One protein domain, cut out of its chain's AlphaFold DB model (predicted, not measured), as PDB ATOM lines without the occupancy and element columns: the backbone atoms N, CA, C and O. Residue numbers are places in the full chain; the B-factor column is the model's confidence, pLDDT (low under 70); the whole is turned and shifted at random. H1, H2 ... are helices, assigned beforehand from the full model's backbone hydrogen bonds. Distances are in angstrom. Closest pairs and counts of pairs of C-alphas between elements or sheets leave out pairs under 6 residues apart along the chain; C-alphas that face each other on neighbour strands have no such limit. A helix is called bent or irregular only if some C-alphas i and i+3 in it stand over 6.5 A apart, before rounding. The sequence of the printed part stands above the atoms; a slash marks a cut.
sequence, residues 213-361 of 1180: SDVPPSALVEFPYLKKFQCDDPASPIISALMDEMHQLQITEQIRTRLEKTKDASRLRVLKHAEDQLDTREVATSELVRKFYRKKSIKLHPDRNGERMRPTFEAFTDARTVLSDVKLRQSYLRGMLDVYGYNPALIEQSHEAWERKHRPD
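AT A GLANCE: This is residues 213 to 361 of the 1180 residues of the protein "J domain-containing protein" of Thalassiosira oceanica (UniProt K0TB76). One long helix, H4, makes the long axis; H3 and H6 pack along it one after the other, and the hairpin of H7 and H8 branches off, with H7 crosswise to H4. Short H1 is tucked between H3 and H7, and short H2 between H6 and H8. The printed part has 149 residues with eight named helices, H1 to H8 in chain order, and no named strand: all helix, mostly aligned in packing. It is only just compact, close to loose, with a radius of gyration of the C-alphas of 17.3 A, and elongated, spanning 62 by 31 by 31 A.

HOW THE PARTS SIT: Start at H4, residues 265 to 300: H3, residues 237 to 259, touches it in a helical hairpin, opposite ways at a shallow tilt of 24 degrees, closest at C-alphas 245 and 281, 5.3 A. H6, residues 307 to 324, touches H4 opposite ways at 9 degrees, a shallow tilt, closest at C-alphas 286 and 324, 5.6 A. H7, residues 326 to 340, touches H6 only at the corner, about perpendicular at 83 degrees, closest at C-alphas 323 and 329, 4.8 A. H8, residues 344 to 358, forms a helical hairpin with H7, closest at C-alphas 336 and 347, 6.3 A. H1, residues 217 to 221, touches H3 with closest C-alphas 217 and 239, 6.5 A; H2, residues 224 to 228, touches H6 with closest C-alphas 225 and 319, 5.0 A. Every O i to N i+4 pair is within hydrogen-bond range in H2 and H3; the counts are 0 of 1 in H1, where 2 of 2 O i to N i+3 pairs are in range, 30 of 32 in H4, 12 of 14 in H6, 10 of 11 in H7 and 9 of 11 in H8.

IN THESE COORDINATES: Find C-alpha 265 at (32.963, 87.900, -6.313); from there H4 runs 51.5 A to C-alpha 300 at (39.473, 124.208, 29.616). H3 is 32.3 A long, H6 25.2 A, H8 21.2 A and H7 20.7 A; H5, residues 302 to 305, touches H6, closest at C-alphas 302 and 309, 5.1 A. H6 and H8 are irregular: C-alphas 308 and 311, and likewise 345 and 348, are 7.2 A apart. H8 ends at C-alpha 358, (19.904, 110.179, 22.184).

THE WHOLE: Look to Asp 264 and Gly 306 for the two C-alphas farthest apart, 61.9 A. Residues 261 to 266 and 303 to 308 stand free. The printed part has no cut, no link is long, and residue 213 alone has a pLDDT under 70.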
ATOM      1  N   SER A 213      28.532 116.403  -3.669       68.06
ATOM      2  CA  SER A 213      29.379 117.061  -2.664       68.06
ATOM      3  C   SER A 213      29.069 118.568  -2.541       68.06
ATOM      4  O   SER A 213      29.977 119.397  -2.522       68.06
ATOM      5  N   ASP A 214      27.784 118.928  -2.466       77.38
ATOM      6  CA  ASP A 214      27.300 120.317  -2.399       77.38
ATOM      7  C   ASP A 214      27.431 120.913  -0.977       77.38
ATOM      8  O   ASP A 214      27.206 122.105  -0.772       77.38
ATOM      9  N   VAL A 215      27.803 120.095   0.017       85.38
ATOM     10  CA  VAL A 215      28.031 120.501   1.412       85.38
ATOM     11  C   VAL A 215      29.428 121.129   1.555       85.38
ATOM     12  O   VAL A 215      30.426 120.414   1.429       85.38
ATOM     13  N   PRO A 216      29.550 122.432   1.872       89.69
ATOM     14  CA  PRO A 216      30.848 123.046   2.133       89.69
ATOM     15  C   PRO A 216      31.364 122.670   3.538       89.69
ATOM     16  O   PRO A 216      30.560 122.562   4.467       89.69
ATOM     17  N   PRO A 217      32.689 122.580   3.769       90.12
ATOM     18  CA  PRO A 217      33.254 122.329   5.105       90.12
ATOM     19  C   PRO A 217      32.817 123.331   6.190       90.12
ATOM     20  O   PRO A 217      32.789 122.990   7.371       90.12
ATOM     21  N   SER A 218      32.423 124.552   5.807       90.88
ATOM     22  CA  SER A 218      31.842 125.548   6.716       90.88
ATOM     23  C   SER A 218      30.514 125.105   7.343       90.88
ATOM     24  O   SER A 218      30.239 125.492   8.474       90.88
ATOM     25  N   ALA A 219      29.732 124.250   6.675       92.56
ATOM     26  CA  ALA A 219      28.469 123.736   7.204       92.56
ATOM     27  C   ALA A 219      28.669 122.960   8.516       92.56
ATOM     28  O   ALA A 219      27.925 123.148   9.475       92.56
ATOM     29  N   LEU A 220      29.727 122.142   8.599       94.06
ATOM     30  CA  LEU A 220      30.058 121.406   9.823       94.06
ATOM     31  C   LEU A 220      30.469 122.340  10.973       94.06
ATOM     32  O   LEU A 220      30.165 122.057  12.130       94.06
ATOM     33  N   VAL A 221      31.124 123.467  10.676       95.00
ATOM     34  CA  VAL A 221      31.514 124.472  11.686       95.00
ATOM     35  C   VAL A 221      30.284 125.127  12.328       95.00
ATOM     36  O   VAL A 221      30.336 125.567  13.477       95.00
ATOM     37  N   GLU A 222      29.136 125.140  11.646       94.44
ATOM     38  CA  GLU A 222      27.889 125.651  12.214       94.44
ATOM     39  C   GLU A 222      27.229 124.700  13.226       94.44
ATOM     40  O   GLU A 222      26.408 125.151  14.033       94.44
ATOM     41  N   PHE A 223      27.592 123.414  13.251       96.75
ATOM     42  CA  PHE A 223      26.906 122.412  14.070       96.75
ATOM     43  C   PHE A 223      27.192 122.598  15.575       96.75
ATOM     44  O   PHE A 223      28.359 122.641  15.978       96.75
ATOM     45  N   PRO A 224      26.163 122.636  16.448       96.69
ATOM     46  CA  PRO A 224      26.334 122.913  17.872       96.69
ATOM     47  C   PRO A 224      27.339 122.028  18.612       96.69
ATOM     48  O   PRO A 224      28.060 122.556  19.453       96.69
ATOM     49  N   TYR A 225      27.480 120.729  18.309       96.75
ATOM     50  CA  TYR A 225      28.548 119.939  18.941       96.75
ATOM     51  C   TYR A 225      29.951 120.302  18.448       96.75
ATOM     52  O   TYR A 225      30.883 120.221  19.238       96.75
ATOM     53  N   LEU A 226      30.130 120.748  17.203       96.06
ATOM     54  CA  LEU A 226      31.442 121.170  16.696       96.06
ATOM     55  C   LEU A 226      31.815 122.577  17.193       96.06
ATOM     56  O   LEU A 226      32.973 122.789  17.560       96.06
ATOM     57  N   LYS A 227      30.827 123.465  17.384       95.50
ATOM     58  CA  LYS A 227      30.949 124.714  18.165       95.50
ATOM     59  C   LYS A 227      31.277 124.448  19.644       95.50
ATOM     60  O   LYS A 227      32.267 124.963  20.155       95.50
ATOM     61  N   LYS A 228      30.520 123.576  20.333       93.62
ATOM     62  CA  LYS A 228      30.814 123.112  21.713       93.62
ATOM     63  C   LYS A 228      32.221 122.486  21.803       93.62
ATOM     64  O   LYS A 228      32.897 122.635  22.818       93.62
ATOM     65  N   PHE A 229      32.690 121.832  20.735       92.75
ATOM     66  CA  PHE A 229      34.039 121.266  20.605       92.75
ATOM     67  C   PHE A 229      35.097 122.273  20.100       92.75
ATOM     68  O   PHE A 229      36.259 121.905  19.960       92.75
ATOM     69  N   GLN A 230      34.751 123.547  19.881       91.75
ATOM     70  CA  GLN A 230      35.656 124.622  19.444       91.75
ATOM     71  C   GLN A 230      36.466 124.287  18.174       91.75
ATOM     72  O   GLN A 230      37.694 124.476  18.134       91.75
ATOM     73  N   CYS A 231      35.785 123.717  17.175       91.25
ATOM     74  CA  CYS A 231      36.287 123.486  15.817       91.25
ATOM     75  C   CYS A 231      35.855 124.630  14.886       91.25
ATOM     76  O   CYS A 231      35.199 124.409  13.877       91.25
ATOM     77  N   ASP A 232      36.237 125.850  15.256       91.81
ATOM     78  CA  ASP A 232      35.758 127.111  14.664       91.81
ATOM     79  C   ASP A 232      36.383 127.428  13.282       91.81
ATOM     80  O   ASP A 232      36.059 128.433  12.654       91.81
ATOM     81  N   ASP A 233      37.305 126.579  12.820       94.25
ATOM     82  CA  ASP A 233      38.073 126.711  11.580       94.25
ATOM     83  C   ASP A 233      37.660 125.606  10.584       94.25
ATOM     84  O   ASP A 233      37.878 124.425  10.882       94.25
ATOM     85  N   PRO A 234      37.110 125.936   9.396       92.56
ATOM     86  CA  PRO A 234      36.742 124.943   8.384       92.56
ATOM     87  C   PRO A 234      37.950 124.237   7.746       92.56
ATOM     88  O   PRO A 234      37.774 123.184   7.139       92.56
ATOM     89  N   ALA A 235      39.171 124.769   7.901       93.62
ATOM     90  CA  ALA A 235      40.420 124.103   7.524       93.62
ATOM     91  C   ALA A 235      41.009 123.232   8.658       93.62
ATOM     92  O   ALA A 235      42.097 122.665   8.515       93.62
ATOM     93  N   SER A 236      40.303 123.088   9.786       94.38
ATOM     94  CA  SER A 236      40.676 122.161  10.857       94.38
ATOM     95  C   SER A 236      40.699 120.717  10.330       94.38
ATOM     96  O   SER A 236      39.677 120.255   9.821       94.38
ATOM     97  N   PRO A 237      41.784 119.937  10.537       95.06
ATOM     98  CA  PRO A 237      41.871 118.546  10.072       95.06
ATOM     99  C   PRO A 237      40.758 117.618  10.581       95.06
ATOM    100  O   PRO A 237      40.546 116.544  10.029       95.06
ATOM    101  N   ILE A 238      40.051 118.013  11.644       96.50
ATOM    102  CA  ILE A 238      38.879 117.292  12.155       96.50
ATOM    103  C   ILE A 238      37.674 117.517  11.244       96.50
ATOM    104  O   ILE A 238      36.967 116.564  10.958       96.50
ATOM    105  N   ILE A 239      37.451 118.744  10.769       96.44
ATOM    106  CA  ILE A 239      36.358 119.058   9.841       96.44
ATOM    107  C   ILE A 239      36.568 118.303   8.523       96.44
ATOM    108  O   ILE A 239      35.626 117.689   8.034       96.44
ATOM    109  N   SER A 240      37.807 118.249   8.013       94.38
ATOM    110  CA  SER A 240      38.162 117.412   6.857       94.38
ATOM    111  C   SER A 240      37.857 115.932   7.106       94.38
ATOM    112  O   SER A 240      37.040 115.365   6.396       94.38
ATOM    113  N   ALA A 241      38.398 115.330   8.173       95.88
ATOM    114  CA  ALA A 241      38.183 113.907   8.455       95.88
ATOM    115  C   ALA A 241      36.700 113.541   8.690       95.88
ATOM    116  O   ALA A 241      36.257 112.466   8.295       95.88
ATOM    117  N   LEU A 242      35.907 114.445   9.285       96.62
ATOM    118  CA  LEU A 242      34.457 114.275   9.438       96.62
ATOM    119  C   LEU A 242      33.721 114.317   8.088       96.62
ATOM    120  O   LEU A 242      32.785 113.541   7.898       96.62
ATOM    121  N   MET A 243      34.134 115.188   7.160       95.00
ATOM    122  CA  MET A 243      33.616 115.201   5.785       95.00
ATOM    123  C   MET A 243      34.015 113.927   5.032       95.00
ATOM    124  O   MET A 243      33.156 113.308   4.409       95.00
ATOM    125  N   ASP A 244      35.277 113.501   5.135       94.38
ATOM    126  CA  ASP A 244      35.803 112.308   4.461       94.38
ATOM    127  C   ASP A 244      35.098 111.030   4.946       94.38
ATOM    128  O   ASP A 244      34.678 110.204   4.134       94.38
ATOM    129  N   GLU A 245      34.900 110.887   6.262       96.25
ATOM    130  CA  GLU A 245      34.118 109.796   6.855       96.25
ATOM    131  C   GLU A 245      32.663 109.825   6.373       96.25
ATOM    132  O   GLU A 245      32.143 108.799   5.941       96.25
ATOM    133  N   MET A 246      32.001 110.989   6.393       96.12
ATOM    134  CA  MET A 246      30.608 111.106   5.949       96.12
ATOM    135  C   MET A 246      30.428 110.824   4.452       96.12
ATOM    136  O   MET A 246      29.445 110.191   4.064       96.12
ATOM    137  N   HIS A 247      31.378 111.244   3.619       94.25
ATOM    138  CA  HIS A 247      31.388 110.974   2.185       94.25
ATOM    139  C   HIS A 247      31.620 109.481   1.903       94.25
ATOM    140  O   HIS A 247      30.843 108.862   1.170       94.25
ATOM    141  N   GLN A 248      32.614 108.860   2.551       96.00
ATOM    142  CA  GLN A 248      32.877 107.425   2.414       96.00
ATOM    143  C   GLN A 248      31.716 106.568   2.942       96.00
ATOM    144  O   GLN A 248      31.387 105.537   2.354       96.00
ATOM    145  N   LEU A 249      31.039 107.008   4.004       95.88
ATOM    146  CA  LEU A 249      29.846 106.363   4.553       95.88
ATOM    147  C   LEU A 249      28.680 106.373   3.552       95.88
ATOM    148  O   LEU A 249      28.058 105.334   3.328       95.88
ATOM    149  N   GLN A 250      28.428 107.510   2.891       95.62
ATOM    150  CA  GLN A 250      27.424 107.615   1.823       95.62
ATOM    151  C   GLN A 250      27.767 106.728   0.616       95.62
ATOM    152  O   GLN A 250      26.880 106.050   0.093       95.62
ATOM    153  N   ILE A 251      29.041 106.682   0.198       95.50
ATOM    154  CA  ILE A 251      29.514 105.776  -0.863       95.50
ATOM    155  C   ILE A 251      29.233 104.319  -0.474       95.50
ATOM    156  O   ILE A 251      28.619 103.574  -1.241       95.50
ATOM    157  N   THR A 252      29.637 103.927   0.734       96.62
ATOM    158  CA  THR A 252      29.547 102.546   1.227       96.62
ATOM    159  C   THR A 252      28.100 102.074   1.332       96.62
ATOM    160  O   THR A 252      27.786 100.974   0.879       96.62
ATOM    161  N   GLU A 253      27.183 102.897   1.850       96.38
ATOM    162  CA  GLU A 253      25.761 102.538   1.912       96.38
ATOM    163  C   GLU A 253      25.127 102.402   0.526       96.38
ATOM    164  O   GLU A 253      24.430 101.422   0.275       96.38
ATOM    165  N   GLN A 254      25.409 103.319  -0.403       96.12
ATOM    166  CA  GLN A 254      24.880 103.241  -1.769       96.12
ATOM    167  C   GLN A 254      25.424 102.017  -2.531       96.12
ATOM    168  O   GLN A 254      24.666 101.361  -3.250       96.12
ATOM    169  N   ILE A 255      26.704 101.667  -2.356       96.31
ATOM    170  CA  ILE A 255      27.293 100.439  -2.915       96.31
ATOM    171  C   ILE A 255      26.654  99.199  -2.267       96.31
ATOM    172  O   ILE A 255      26.211  98.302  -2.986       96.31
ATOM    173  N   ARG A 256      26.502  99.166  -0.935       97.00
ATOM    174  CA  ARG A 256      25.845  98.060  -0.213       97.00
ATOM    175  C   ARG A 256      24.411  97.841  -0.703       97.00
ATOM    176  O   ARG A 256      24.060  96.717  -1.049       97.00
ATOM    177  N   THR A 257      23.609  98.901  -0.845       96.25
ATOM    178  CA  THR A 257      22.233  98.823  -1.376       96.25
ATOM    179  C   THR A 257      22.172  98.317  -2.824       96.25
ATOM    180  O   THR A 257      21.226  97.622  -3.189       96.25
ATOM    181  N   ARG A 258      23.175  98.618  -3.663       94.69
ATOM    182  CA  ARG A 258      23.265  98.085  -5.038       94.69
ATOM    183  C   ARG A 258      23.686  96.614  -5.089       94.69
ATOM    184  O   ARG A 258      23.308  95.910  -6.026       94.69
ATOM    185  N   LEU A 259      24.482  96.159  -4.120       95.81
ATOM    186  CA  LEU A 259      25.176  94.870  -4.171       95.81
ATOM    187  C   LEU A 259      24.635  93.791  -3.224       95.81
ATOM    188  O   LEU A 259      24.957  92.629  -3.433       95.81
ATOM    189  N   GLU A 260      23.749  94.123  -2.281       93.19
ATOM    190  CA  GLU A 260      23.120  93.205  -1.308       93.19
ATOM    191  C   GLU A 260      22.658  91.851  -1.893       93.19
ATOM    192  O   GLU A 260      22.757  90.814  -1.241       93.19
ATOM    193  N   LYS A 261      22.166  91.841  -3.139       94.00
ATOM    194  CA  LYS A 261      21.593  90.656  -3.813       94.00
ATOM    195  C   LYS A 261      22.557  89.967  -4.791       94.00
ATOM    196  O   LYS A 261      22.147  89.098  -5.558       94.00
ATOM    197  N   THR A 262      23.823  90.378  -4.813       93.44
ATOM    198  CA  THR A 262      24.826  89.978  -5.808       93.44
ATOM    199  C   THR A 262      25.733  88.862  -5.283       93.44
ATOM    200  O   THR A 262      26.287  88.972  -4.197       93.44
ATOM    201  N   LYS A 263      25.934  87.806  -6.086       94.19
ATOM    202  CA  LYS A 263      26.883  86.702  -5.803       94.19
ATOM    203  C   LYS A 263      28.223  86.807  -6.553       94.19
ATOM    204  O   LYS A 263      29.087  85.956  -6.383       94.19
ATOM    205  N   ASP A 264      28.377  87.822  -7.400       93.25
ATOM    206  CA  ASP A 264      29.603  88.122  -8.147       93.25
ATOM    207  C   ASP A 264      30.736  88.511  -7.182       93.25
ATOM    208  O   ASP A 264      30.636  89.499  -6.448       93.25
ATOM    209  N   ALA A 265      31.815  87.724  -7.194       92.62
ATOM    210  CA  ALA A 265      32.963  87.900  -6.313       92.62
ATOM    211  C   ALA A 265      33.693  89.235  -6.536       92.62
ATOM    212  O   ALA A 265      34.136  89.849  -5.566       92.62
ATOM    213  N   SER A 266      33.793  89.716  -7.776       92.06
ATOM    214  CA  SER A 266      34.479  90.967  -8.108       92.06
ATOM    215  C   SER A 266      33.686  92.174  -7.612       92.06
ATOM    216  O   SER A 266      34.256  93.083  -7.008       92.06
ATOM    217  N   ARG A 267      32.351  92.142  -7.729       95.31
ATOM    218  CA  ARG A 267      31.473  93.159  -7.118       95.31
ATOM    219  C   ARG A 267      31.492  93.078  -5.582       95.31
ATOM    220  O   ARG A 267      31.551  94.115  -4.924       95.31
ATOM    221  N   LEU A 268      31.555  91.884  -4.987       94.94
ATOM    222  CA  LEU A 268      31.715  91.732  -3.530       94.94
ATOM    223  C   LEU A 268      33.066  92.265  -3.008       94.94
ATOM    224  O   LEU A 268      33.098  92.848  -1.923       94.94
ATOM    225  N   ARG A 269      34.165  92.164  -3.775       94.38
ATOM    226  CA  ARG A 269      35.445  92.822  -3.426       94.38
ATOM    227  C   ARG A 269      35.333  94.351  -3.414       94.38
ATOM    228  O   ARG A 269      35.947  94.980  -2.556       94.38
ATOM    229  N   VAL A 270      34.538  94.946  -4.309       95.94
ATOM    230  CA  VAL A 270      34.272  96.401  -4.332       95.94
ATOM    231  C   VAL A 270      33.503  96.848  -3.090       95.94
ATOM    232  O   VAL A 270      33.892  97.834  -2.468       95.94
ATOM    233  N   LEU A 271      32.459  96.107  -2.690       96.69
ATOM    234  CA  LEU A 271      31.756  96.365  -1.427       96.69
ATOM    235  C   LEU A 271      32.721  96.283  -0.240       96.69
ATOM    236  O   LEU A 271      32.800  97.227   0.542       96.69
ATOM    237  N   LYS A 272      33.504  95.200  -0.149       96.19
ATOM    238  CA  LYS A 272      34.448  95.008   0.955       96.19
ATOM    239  C   LYS A 272      35.482  96.135   1.035       96.19
ATOM    240  O   LYS A 272      35.720  96.643   2.119       96.19
ATOM    241  N   HIS A 273      36.066  96.564  -0.085       95.81
ATOM    242  CA  HIS A 273      37.027  97.675  -0.085       95.81
ATOM    243  C   HIS A 273      36.382  99.012   0.321       95.81
ATOM    244  O   HIS A 273      37.011  99.792   1.031       95.81
ATOM    245  N   ALA A 274      35.119  99.268  -0.044       96.69
ATOM    246  CA  ALA A 274      34.399 100.441   0.457       96.69
ATOM    247  C   ALA A 274      34.195 100.389   1.987       96.69
ATOM    248  O   ALA A 274      34.344 101.412   2.657       96.69
ATOM    249  N   GLU A 275      33.923  99.202   2.539       96.88
ATOM    250  CA  GLU A 275      33.809  98.960   3.985       96.88
ATOM    251  C   GLU A 275      35.172  99.064   4.705       96.88
ATOM    252  O   GLU A 275      35.275  99.789   5.690       96.88
ATOM    253  N   ASP A 276      36.241  98.455   4.173       95.94
ATOM    254  CA  ASP A 276      37.619  98.564   4.688       95.94
ATOM    255  C   ASP A 276      38.107 100.042   4.694       95.94
ATOM    256  O   ASP A 276      38.763 100.495   5.642       95.94
ATOM    257  N   GLN A 277      37.751 100.834   3.668       95.12
ATOM    258  CA  GLN A 277      38.011 102.282   3.623       95.12
ATOM    259  C   GLN A 277      37.177 103.056   4.652       95.12
ATOM    260  O   GLN A 277      37.704 103.976   5.281       95.12
ATOM    261  N   LEU A 278      35.905 102.702   4.865       96.56
ATOM    262  CA  LEU A 278      35.064 103.336   5.886       96.56
ATOM    263  C   LEU A 278      35.646 103.121   7.290       96.56
ATOM    264  O   LEU A 278      35.905 104.107   7.981       96.56
ATOM    265  N   ASP A 279      35.945 101.874   7.666       96.62
ATOM    266  CA  ASP A 279      36.610 101.518   8.932       96.62
ATOM    267  C   ASP A 279      37.902 102.338   9.133       96.62
ATOM    268  O   ASP A 279      38.181 102.851  10.223       96.62
ATOM    269  N   THR A 280      38.682 102.523   8.063       94.44
ATOM    270  CA  THR A 280      39.926 103.306   8.083       94.44
ATOM    271  C   THR A 280      39.673 104.794   8.372       94.44
ATOM    272  O   THR A 280      40.336 105.368   9.246       94.44
ATOM    273  N   ARG A 281      38.685 105.426   7.716       95.50
ATOM    274  CA  ARG A 281      38.310 106.831   7.986       95.50
ATOM    275  C   ARG A 281      37.712 106.991   9.390       95.50
ATOM    276  O   ARG A 281      38.103 107.909  10.110       95.50
ATOM    277  N   GLU A 282      36.859 106.067   9.839       97.19
ATOM    278  CA  GLU A 282      36.286 106.072  11.193       97.19
ATOM    279  C   GLU A 282      37.354 106.023  12.294       97.19
ATOM    280  O   GLU A 282      37.238 106.720  13.313       97.19
ATOM    281  N   VAL A 283      38.402 105.212  12.106       96.50
ATOM    282  CA  VAL A 283      39.555 105.141  13.015       96.50
ATOM    283  C   VAL A 283      40.324 106.462  13.005       96.50
ATOM    284  O   VAL A 283      40.561 107.015  14.084       96.50
ATOM    285  N   ALA A 284      40.654 107.002  11.827       94.81
ATOM    286  CA  ALA A 284      41.394 108.258  11.682       94.81
ATOM    287  C   ALA A 284      40.669 109.447  12.345       94.81
ATOM    288  O   ALA A 284      41.250 110.131  13.198       94.81
ATOM    289  N   THR A 285      39.377 109.641  12.058       97.25
ATOM    290  CA  THR A 285      38.533 110.658  12.712       97.25
ATOM    291  C   THR A 285      38.507 110.466  14.225       97.25
ATOM    292  O   THR A 285      38.699 111.416  14.989       97.25
ATOM    293  N   SER A 286      38.324 109.227  14.692       97.25
ATOM    294  CA  SER A 286      38.267 108.930  16.125       97.25
ATOM    295  C   SER A 286      39.595 109.216  16.835       97.25
ATOM    296  O   SER A 286      39.592 109.688  17.974       97.25
ATOM    297  N   GLU A 287      40.740 108.984  16.187       96.50
ATOM    298  CA  GLU A 287      42.055 109.369  16.711       96.50
ATOM    299  C   GLU A 287      42.239 110.892  16.743       96.50
ATOM    300  O   GLU A 287      42.689 111.427  17.763       96.50
ATOM    301  N   LEU A 288      41.835 111.612  15.690       96.56
ATOM    302  CA  LEU A 288      41.897 113.076  15.625       96.56
ATOM    303  C   LEU A 288      41.035 113.739  16.712       96.56
ATOM    304  O   LEU A 288      41.538 114.598  17.445       96.56
ATOM    305  N   VAL A 289      39.793 113.282  16.905       97.19
ATOM    306  CA  VAL A 289      38.901 113.738  17.988       97.19
ATOM    307  C   VAL A 289      39.537 113.490  19.364       97.19
ATOM    308  O   VAL A 289      39.599 114.405  20.191       97.19
ATOM    309  N   ARG A 290      40.098 112.297  19.621       96.62
ATOM    310  CA  ARG A 290      40.804 111.988  20.887       96.62
ATOM    311  C   ARG A 290      42.033 112.886  21.097       96.62
ATOM    312  O   ARG A 290      42.248 113.387  22.204       96.62
ATOM    313  N   LYS A 291      42.844 113.090  20.055       96.62
ATOM    314  CA  LYS A 291      44.083 113.895  20.058       96.62
ATOM    315  C   LYS A 291      43.792 115.369  20.342       96.62
ATOM    316  O   LYS A 291      44.483 115.994  21.147       96.62
ATOM    317  N   PHE A 292      42.738 115.907  19.737       96.06
ATOM    318  CA  PHE A 292      42.292 117.278  19.948       96.06
ATOM    319  C   PHE A 292      41.636 117.476  21.315       96.06
ATOM    320  O   PHE A 292      41.994 118.428  22.011       96.06
ATOM    321  N   TYR A 293      40.780 116.544  21.759       95.44
ATOM    322  CA  TYR A 293      40.226 116.569  23.115       95.44
ATOM    323  C   TYR A 293      41.340 116.652  24.161       95.44
ATOM    324  O   TYR A 293      41.332 117.573  24.970       95.44
ATOM    325  N   ARG A 294      42.360 115.781  24.085       94.81
ATOM    326  CA  ARG A 294      43.536 115.822  24.980       94.81
ATOM    327  C   ARG A 294      44.258 117.180  24.971       94.81
ATOM    328  O   ARG A 294      44.745 117.610  26.008       94.81
ATOM    329  N   LYS A 295      44.331 117.864  23.821       95.81
ATOM    330  CA  LYS A 295      45.001 119.172  23.673       95.81
ATOM    331  C   LYS A 295      44.178 120.340  24.238       95.81
ATOM    332  O   LYS A 295      44.763 121.302  24.736       95.81
ATOM    333  N   LYS A 296      42.846 120.287  24.135       95.06
ATOM    334  CA  LYS A 296      41.928 121.368  24.549       95.06
ATOM    335  C   LYS A 296      41.369 121.181  25.964       95.06
ATOM    336  O   LYS A 296      41.274 122.173  26.678       95.06
ATOM    337  N   SER A 297      41.106 119.959  26.434       95.25
ATOM    338  CA  SER A 297      40.615 119.707  27.802       95.25
ATOM    339  C   SER A 297      41.577 120.250  28.867       95.25
ATOM    340  O   SER A 297      41.147 120.926  29.793       95.25
ATOM    341  N   ILE A 298      42.891 120.091  28.666       94.81
ATOM    342  CA  ILE A 298      43.953 120.655  29.523       94.81
ATOM    343  C   ILE A 298      43.904 122.197  29.594       94.81
ATOM    344  O   ILE A 298      44.341 122.778  30.590       94.81
ATOM    345  N   LYS A 299      43.378 122.865  28.556       95.56
ATOM    346  CA  LYS A 299      43.174 124.324  28.514       95.56
ATOM    347  C   LYS A 299      41.830 124.773  29.089       95.56
ATOM    348  O   LYS A 299      41.720 125.934  29.454       95.56
ATOM    349  N   LEU A 300      40.833 123.892  29.157       95.25
ATOM    350  CA  LEU A 300      39.473 124.208  29.616       95.25
ATOM    351  C   LEU A 300      39.173 123.691  31.033       95.25
ATOM    352  O   LEU A 300      38.139 124.039  31.590       95.25
ATOM    353  N   HIS A 301      40.055 122.876  31.622       96.19
ATOM    354  CA  HIS A 301      39.841 122.238  32.926       96.19
ATOM    355  C   HIS A 301      39.532 123.271  34.030       96.19
ATOM    356  O   HIS A 301      40.304 124.233  34.162       96.19
ATOM    357  N   PRO A 302      38.470 123.087  34.841       96.81
ATOM    358  CA  PRO A 302      38.086 124.054  35.875       96.81
ATOM    359  C   PRO A 302      39.209 124.285  36.897       96.81
ATOM    360  O   PRO A 302      39.581 125.432  37.138       96.81
ATOM    361  N   ASP A 303      39.862 123.219  37.369       94.94
ATOM    362  CA  ASP A 303      40.992 123.227  38.319       94.94
ATOM    363  C   ASP A 303      42.151 124.160  37.913       94.94
ATOM    364  O   ASP A 303      42.927 124.598  38.758       94.94
ATOM    365  N   ARG A 304      42.300 124.447  36.611       95.94
ATOM    366  CA  ARG A 304      43.364 125.307  36.063       95.94
ATOM    367  C   ARG A 304      42.923 126.727  35.720       95.94
ATOM    368  O   ARG A 304      43.781 127.593  35.584       95.94
ATOM    369  N   ASN A 305      41.626 126.965  35.530       94.94
ATOM    370  CA  ASN A 305      41.102 128.204  34.932       94.94
ATOM    371  C   ASN A 305      39.997 128.882  35.773       94.94
ATOM    372  O   ASN A 305      39.493 129.956  35.413       94.94
ATOM    373  N   GLY A 306      39.644 128.259  36.899       96.62
ATOM    374  CA  GLY A 306      38.545 128.621  37.780       96.62
ATOM    375  C   GLY A 306      37.256 127.868  37.444       96.62
ATOM    376  O   GLY A 306      36.976 127.556  36.285       96.62
ATOM    377  N   GLU A 307      36.438 127.651  38.472       96.25
ATOM    378  CA  GLU A 307      35.157 126.930  38.424       96.25
ATOM    379  C   GLU A 307      34.190 127.456  37.347       96.25
ATOM    380  O   GLU A 307      33.455 126.687  36.734       96.25
ATOM    381  N   ARG A 308      34.278 128.752  37.014       93.94
ATOM    382  CA  ARG A 308      33.590 129.405  35.882       93.94
ATOM    383  C   ARG A 308      33.732 128.686  34.530       93.94
ATOM    384  O   ARG A 308      32.895 128.883  33.661       93.94
ATOM    385  N   MET A 309      34.781 127.878  34.337       95.56
ATOM    386  CA  MET A 309      34.992 127.102  33.110       95.56
ATOM    387  C   MET A 309      34.288 125.739  33.115       95.56
ATOM    388  O   MET A 309      34.236 125.103  32.062       95.56
ATOM    389  N   ARG A 310      33.731 125.280  34.248       95.62
ATOM    390  CA  ARG A 310      33.061 123.972  34.353       95.62
ATOM    391  C   ARG A 310      31.945 123.788  33.311       95.62
ATOM    392  O   ARG A 310      32.025 122.786  32.604       95.62
ATOM    393  N   PRO A 311      31.001 124.730  33.090       94.62
ATOM    394  CA  PRO A 311      29.947 124.539  32.086       94.62
ATOM    395  C   PRO A 311      30.506 124.380  30.663       94.62
ATOM    396  O   PRO A 311      30.054 123.535  29.892       94.62
ATOM    397  N   THR A 312      31.552 125.143  30.319       94.88
ATOM    398  CA  THR A 312      32.256 125.017  29.033       94.88
ATOM    399  C   THR A 312      32.983 123.678  28.916       94.88
ATOM    400  O   THR A 312      32.957 123.054  27.858       94.88
ATOM    401  N   PHE A 313      33.623 123.214  29.991       96.50
ATOM    402  CA  PHE A 313      34.329 121.934  30.039       96.50
ATOM    403  C   PHE A 313      33.375 120.734  29.948       96.50
ATOM    404  O   PHE A 313      33.679 119.753  29.268       96.50
ATOM    405  N   GLU A 314      32.205 120.817  30.578       94.94
ATOM    406  CA  GLU A 314      31.158 119.797  30.521       94.94
ATOM    407  C   GLU A 314      30.529 119.732  29.126       94.94
ATOM    408  O   GLU A 314      30.470 118.648  28.547       94.94
ATOM    409  N   ALA A 315      30.180 120.873  28.519       94.19
ATOM    410  CA  ALA A 315      29.717 120.930  27.128       94.19
ATOM    411  C   ALA A 315      30.771 120.404  26.130       94.19
ATOM    412  O   ALA A 315      30.439 119.669  25.196       94.19
ATOM    413  N   PHE A 316      32.053 120.712  26.353       96.12
ATOM    414  CA  PHE A 316      33.177 120.205  25.559       96.12
ATOM    415  C   PHE A 316      33.369 118.682  25.709       96.12
ATOM    416  O   PHE A 316      33.661 117.980  24.736       96.12
ATOM    417  N   THR A 317      33.177 118.149  26.917       96.00
ATOM    418  CA  THR A 317      33.288 116.712  27.226       96.00
ATOM    419  C   THR A 317      32.090 115.916  26.700       96.00
ATOM    420  O   THR A 317      32.246 114.787  26.226       96.00
ATOM    421  N   ASP A 318      30.904 116.517  26.705       95.31
ATOM    422  CA  ASP A 318      29.682 115.978  26.111       95.31
ATOM    423  C   ASP A 318      29.799 115.879  24.582       95.31
ATOM    424  O   ASP A 318      29.634 114.794  24.017       95.31
ATOM    425  N   ALA A 319      30.234 116.968  23.934       96.56
ATOM    426  CA  ALA A 319      30.551 116.996  22.508       96.56
ATOM    427  C   ALA A 319      31.608 115.946  22.135       96.56
ATOM    428  O   ALA A 319      31.416 115.173  21.197       96.56
ATOM    429  N   ARG A 320      32.689 115.828  22.924       96.75
ATOM    430  CA  ARG A 320      33.671 114.743  22.772       96.75
ATOM    431  C   ARG A 320      33.029 113.363  22.875       96.75
ATOM    432  O   ARG A 320      33.467 112.450  22.181       96.75
ATOM    433  N   THR A 321      32.053 113.171  23.756       95.62
ATOM    434  CA  THR A 321      31.440 111.854  23.959       95.62
ATOM    435  C   THR A 321      30.672 111.434  22.708       95.62
ATOM    436  O   THR A 321      30.923 110.338  22.217       95.62
ATOM    437  N   VAL A 322      29.862 112.329  22.128       96.94
ATOM    438  CA  VAL A 322      29.182 112.096  20.837       96.94
ATOM    439  C   VAL A 322      30.179 111.910  19.693       96.94
ATOM    440  O   VAL A 322      30.100 110.918  18.985       96.94
ATOM    441  N   LEU A 323      31.158 112.806  19.538       97.25
ATOM    442  CA  LEU A 323      32.112 112.761  18.419       97.25
ATOM    443  C   LEU A 323      33.128 111.601  18.509       97.25
ATOM    444  O   LEU A 323      33.762 111.262  17.510       97.25
ATOM    445  N   SER A 324      33.316 110.990  19.686       95.94
ATOM    446  CA  SER A 324      34.236 109.851  19.872       95.94
ATOM    447  C   SER A 324      33.578 108.469  19.793       95.94
ATOM    448  O   SER A 324      34.308 107.478  19.759       95.94
ATOM    449  N   ASP A 325      32.245 108.408  19.747       97.38
ATOM    450  CA  ASP A 325      31.477 107.212  19.400       97.38
ATOM    451  C   ASP A 325      31.082 107.290  17.920       97.38
ATOM    452  O   ASP A 325      30.508 108.283  17.480       97.38
ATOM    453  N   VAL A 326      31.401 106.253  17.146       97.75
ATOM    454  CA  VAL A 326      31.152 106.215  15.695       97.75
ATOM    455  C   VAL A 326      29.665 106.387  15.372       97.75
ATOM    456  O   VAL A 326      29.296 107.213  14.540       97.75
ATOM    457  N   LYS A 327      28.794 105.628  16.046       97.25
ATOM    458  CA  LYS A 327      27.369 105.548  15.707       97.25
ATOM    459  C   LYS A 327      26.644 106.831  16.092       97.25
ATOM    460  O   LYS A 327      25.830 107.329  15.316       97.25
ATOM    461  N   LEU A 328      26.970 107.400  17.256       96.75
ATOM    462  CA  LEU A 328      26.437 108.697  17.674       96.75
ATOM    463  C   LEU A 328      26.952 109.830  16.780       96.75
ATOM    464  O   LEU A 328      26.149 110.661  16.361       96.75
ATOM    465  N   ARG A 329      28.247 109.842  16.430       97.69
ATOM    466  CA  ARG A 329      28.834 110.815  15.496       97.69
ATOM    467  C   ARG A 329      28.130 110.786  14.143       97.69
ATOM    468  O   ARG A 329      27.641 111.820  13.703       97.69
ATOM    469  N   GLN A 330      28.036 109.623  13.505       97.25
ATOM    470  CA  GLN A 330      27.426 109.489  12.181       97.25
ATOM    471  C   GLN A 330      25.923 109.796  12.203       97.25
ATOM    472  O   GLN A 330      25.427 110.486  11.315       97.25
ATOM    473  N   SER A 331      25.199 109.356  13.241       97.00
ATOM    474  CA  SER A 331      23.786 109.713  13.436       97.00
ATOM    475  C   SER A 331      23.587 111.225  13.586       97.00
ATOM    476  O   SER A 331      22.665 111.782  12.988       97.00
ATOM    477  N   TYR A 332      24.448 111.890  14.362       97.75
ATOM    478  CA  TYR A 332      24.408 113.337  14.546       97.75
ATOM    479  C   TYR A 332      24.720 114.079  13.245       97.75
ATOM    480  O   TYR A 332      23.938 114.930  12.831       97.75
ATOM    481  N   LEU A 333      25.822 113.731  12.574       96.75
ATOM    482  CA  LEU A 333      26.249 114.399  11.345       96.75
ATOM    483  C   LEU A 333      25.196 114.285  10.241       96.75
ATOM    484  O   LEU A 333      24.856 115.311   9.667       96.75
ATOM    485  N   ARG A 334      24.616 113.098   9.994       95.38
ATOM    486  CA  ARG A 334      23.496 112.952   9.042       95.38
ATOM    487  C   ARG A 334      22.327 113.859   9.417       95.38
ATOM    488  O   ARG A 334      21.953 114.720   8.633       95.38
ATOM    489  N   GLY A 335      21.830 113.741  10.652       95.25
ATOM    490  CA  GLY A 335      20.670 114.509  11.106       95.25
ATOM    491  C   GLY A 335      20.863 116.029  11.062       95.25
ATOM    492  O   GLY A 335      19.887 116.749  10.871       95.25
ATOM    493  N   MET A 336      22.093 116.533  11.218       96.56
ATOM    494  CA  MET A 336      22.394 117.961  11.055       96.56
ATOM    495  C   MET A 336      22.627 118.358   9.588       96.56
ATOM    496  O   MET A 336      22.236 119.456   9.203       96.56
ATOM    497  N   LEU A 337      23.217 117.490   8.756       93.62
ATOM    498  CA  LEU A 337      23.426 117.731   7.320       93.62
ATOM    499  C   LEU A 337      22.105 117.763   6.543       93.62
ATOM    500  O   LEU A 337      21.891 118.680   5.750       93.62
ATOM    501  N   ASP A 338      21.202 116.821   6.823       92.50
ATOM    502  CA  ASP A 338      19.862 116.757   6.227       92.50
ATOM    503  C   ASP A 338      19.057 118.038   6.533       92.50
ATOM    504  O   ASP A 338      18.314 118.542   5.691       92.50
ATOM    505  N   VAL A 339      19.251 118.607   7.729       92.94
ATOM    506  CA  VAL A 339      18.633 119.871   8.163       92.94
ATOM    507  C   VAL A 339      19.330 121.086   7.549       92.94
ATOM    508  O   VAL A 339      18.645 121.993   7.078       92.94
ATOM    509  N   TYR A 340      20.667 121.107   7.499       90.69
ATOM    510  CA  TYR A 340      21.446 122.184   6.875       90.69
ATOM    511  C   TYR A 340      21.054 122.373   5.402       90.69
ATOM    512  O   TYR A 340      20.847 123.500   4.957       90.69
ATOM    513  N   GLY A 341      20.888 121.269   4.662       87.31
ATOM    514  CA  GLY A 341      20.454 121.283   3.262       87.31
ATOM    515  C   GLY A 341      19.018 121.776   3.033       87.31
ATOM    516  O   GLY A 341      18.662 122.067   1.894       87.31
ATOM    517  N   TYR A 342      18.203 121.888   4.089       89.00
ATOM    518  CA  TYR A 342      16.829 122.392   4.024       89.00
ATOM    519  C   TYR A 342      16.702 123.826   4.562       89.00
ATOM    520  O   TYR A 342      16.142 124.690   3.890       89.00
ATOM    521  N   ASN A 343      17.208 124.094   5.773       90.12
ATOM    522  CA  ASN A 343      17.241 125.427   6.379       90.12
ATOM    523  C   ASN A 343      18.244 125.490   7.558       90.12
ATOM    524  O   ASN A 343      17.939 124.966   8.636       90.12
ATOM    525  N   PRO A 344      19.382 126.201   7.426       89.94
ATOM    526  CA  PRO A 344      20.357 126.360   8.508       89.94
ATOM    527  C   PRO A 344      19.801 126.961   9.812       89.94
ATOM    528  O   PRO A 344      20.278 126.628  10.895       89.94
ATOM    529  N   ALA A 345      18.737 127.772   9.758       92.38
ATOM    530  CA  ALA A 345      18.114 128.336  10.961       92.38
ATOM    531  C   ALA A 345      17.433 127.282  11.865       92.38
ATOM    532  O   ALA A 345      17.101 127.577  13.012       92.38
ATOM    533  N   LEU A 346      17.225 126.054  11.375       93.56
ATOM    534  CA  LEU A 346      16.651 124.952  12.156       93.56
ATOM    535  C   LEU A 346      17.706 124.104  12.885       93.56
ATOM    536  O   LEU A 346      17.331 123.294  13.731       93.56
ATOM    537  N   ILE A 347      19.006 124.296  12.621       93.81
ATOM    538  CA  ILE A 347      20.090 123.455  13.167       93.81
ATOM    539  C   ILE A 347      20.048 123.378  14.699       93.81
ATOM    540  O   ILE A 347      20.234 122.299  15.257       93.81
ATOM    541  N   GLU A 348      19.777 124.484  15.399       94.69
ATOM    542  CA  GLU A 348      19.718 124.487  16.868       94.69
ATOM    543  C   GLU A 348      18.504 123.702  17.394       94.69
ATOM    544  O   GLU A 348      18.655 122.843  18.261       94.69
ATOM    545  N   GLN A 349      17.323 123.890  16.795       93.94
ATOM    546  CA  GLN A 349      16.101 123.153  17.153       93.94
ATOM    547  C   GLN A 349      16.244 121.647  16.878       93.94
ATOM    548  O   GLN A 349      15.840 120.806  17.685       93.94
ATOM    549  N   SER A 350      16.859 121.293  15.748       94.38
ATOM    550  CA  SER A 350      17.149 119.910  15.375       94.38
ATOM    551  C   SER A 350      18.238 119.291  16.248       94.38
ATOM    552  O   SER A 350      18.151 118.105  16.567       94.38
ATOM    553  N   HIS A 351      19.230 120.068  16.686       95.69
ATOM    554  CA  HIS A 351      20.228 119.626  17.655       95.69
ATOM    555  C   HIS A 351      19.591 119.314  19.013       95.69
ATOM    556  O   HIS A 351      19.834 118.230  19.537       95.69
ATOM    557  N   GLU A 352      18.712 120.179  19.535       94.12
ATOM    558  CA  GLU A 352      17.938 119.875  20.746       94.12
ATOM    559  C   GLU A 352      17.066 118.620  20.566       94.12
ATOM    560  O   GLU A 352      16.950 117.799  21.472       94.12
ATOM    561  N   ALA A 353      16.425 118.444  19.403       93.44
ATOM    562  CA  ALA A 353      15.617 117.258  19.111       93.44
ATOM    563  C   ALA A 353      16.468 115.976  19.034       93.44
ATOM    564  O   ALA A 353      16.037 114.916  19.497       93.44
ATOM    565  N   TRP A 354      17.693 116.068  18.509       96.38
ATOM    566  CA  TRP A 354      18.659 114.972  18.518       96.38
ATOM    567  C   TRP A 354      19.163 114.677  19.938       96.38
ATOM    568  O   TRP A 354      19.237 113.503  20.304       96.38
ATOM    569  N   GLU A 355      19.446 115.704  20.752       94.62
ATOM    570  CA  GLU A 355      19.813 115.554  22.168       94.62
ATOM    571  C   GLU A 355      18.674 114.878  22.951       94.62
ATOM    572  O   GLU A 355      18.912 113.830  23.539       94.62
ATOM    573  N   ARG A 356      17.417 115.338  22.844       91.81
ATOM    574  CA  ARG A 356      16.243 114.672  23.462       91.81
ATOM    575  C   ARG A 356      16.131 113.182  23.109       91.81
ATOM    576  O   ARG A 356      15.733 112.387  23.953       91.81
ATOM    577  N   LYS A 357      16.461 112.801  21.868       94.31
ATOM    578  CA  LYS A 357      16.332 111.421  21.371       94.31
ATOM    579  C   LYS A 357      17.479 110.494  21.798       94.31
ATOM    580  O   LYS A 357      17.241 109.300  21.964       94.31
ATOM    581  N   HIS A 358      18.702 111.006  21.951       92.69
ATOM    582  CA  HIS A 358      19.904 110.179  22.184       92.69
ATOM    583  C   HIS A 358      20.637 110.483  23.507       92.69
ATOM    584  O   HIS A 358      21.586 109.780  23.854       92.69
ATOM    585  N   ARG A 359      20.213 111.522  24.238       88.12
ATOM    586  CA  ARG A 359      20.679 111.954  25.569       88.12
ATOM    587  C   ARG A 359      19.490 112.520  26.375       88.12
ATOM    588  O   ARG A 359      19.432 113.729  26.598       88.12
ATOM    589  N   PRO A 360      18.525 111.680  26.800       82.19
ATOM    590  CA  PRO A 360      17.329 112.146  27.512       82.19
ATOM    591  C   PRO A 360      17.635 112.868  28.840       82.19
ATOM    592  O   PRO A 360      16.829 113.674  29.298       82.19
ATOM    593  N   ASP A 361      18.806 112.637  29.434       81.62
ATOM    594  CA  ASP A 361      19.180 113.054  30.793       81.62
ATOM    595  C   ASP A 361      19.572 114.553  30.954       81.62
ATOM    596  O   ASP A 361      20.393 114.864  31.819       81.62
TER     597      ASP A 361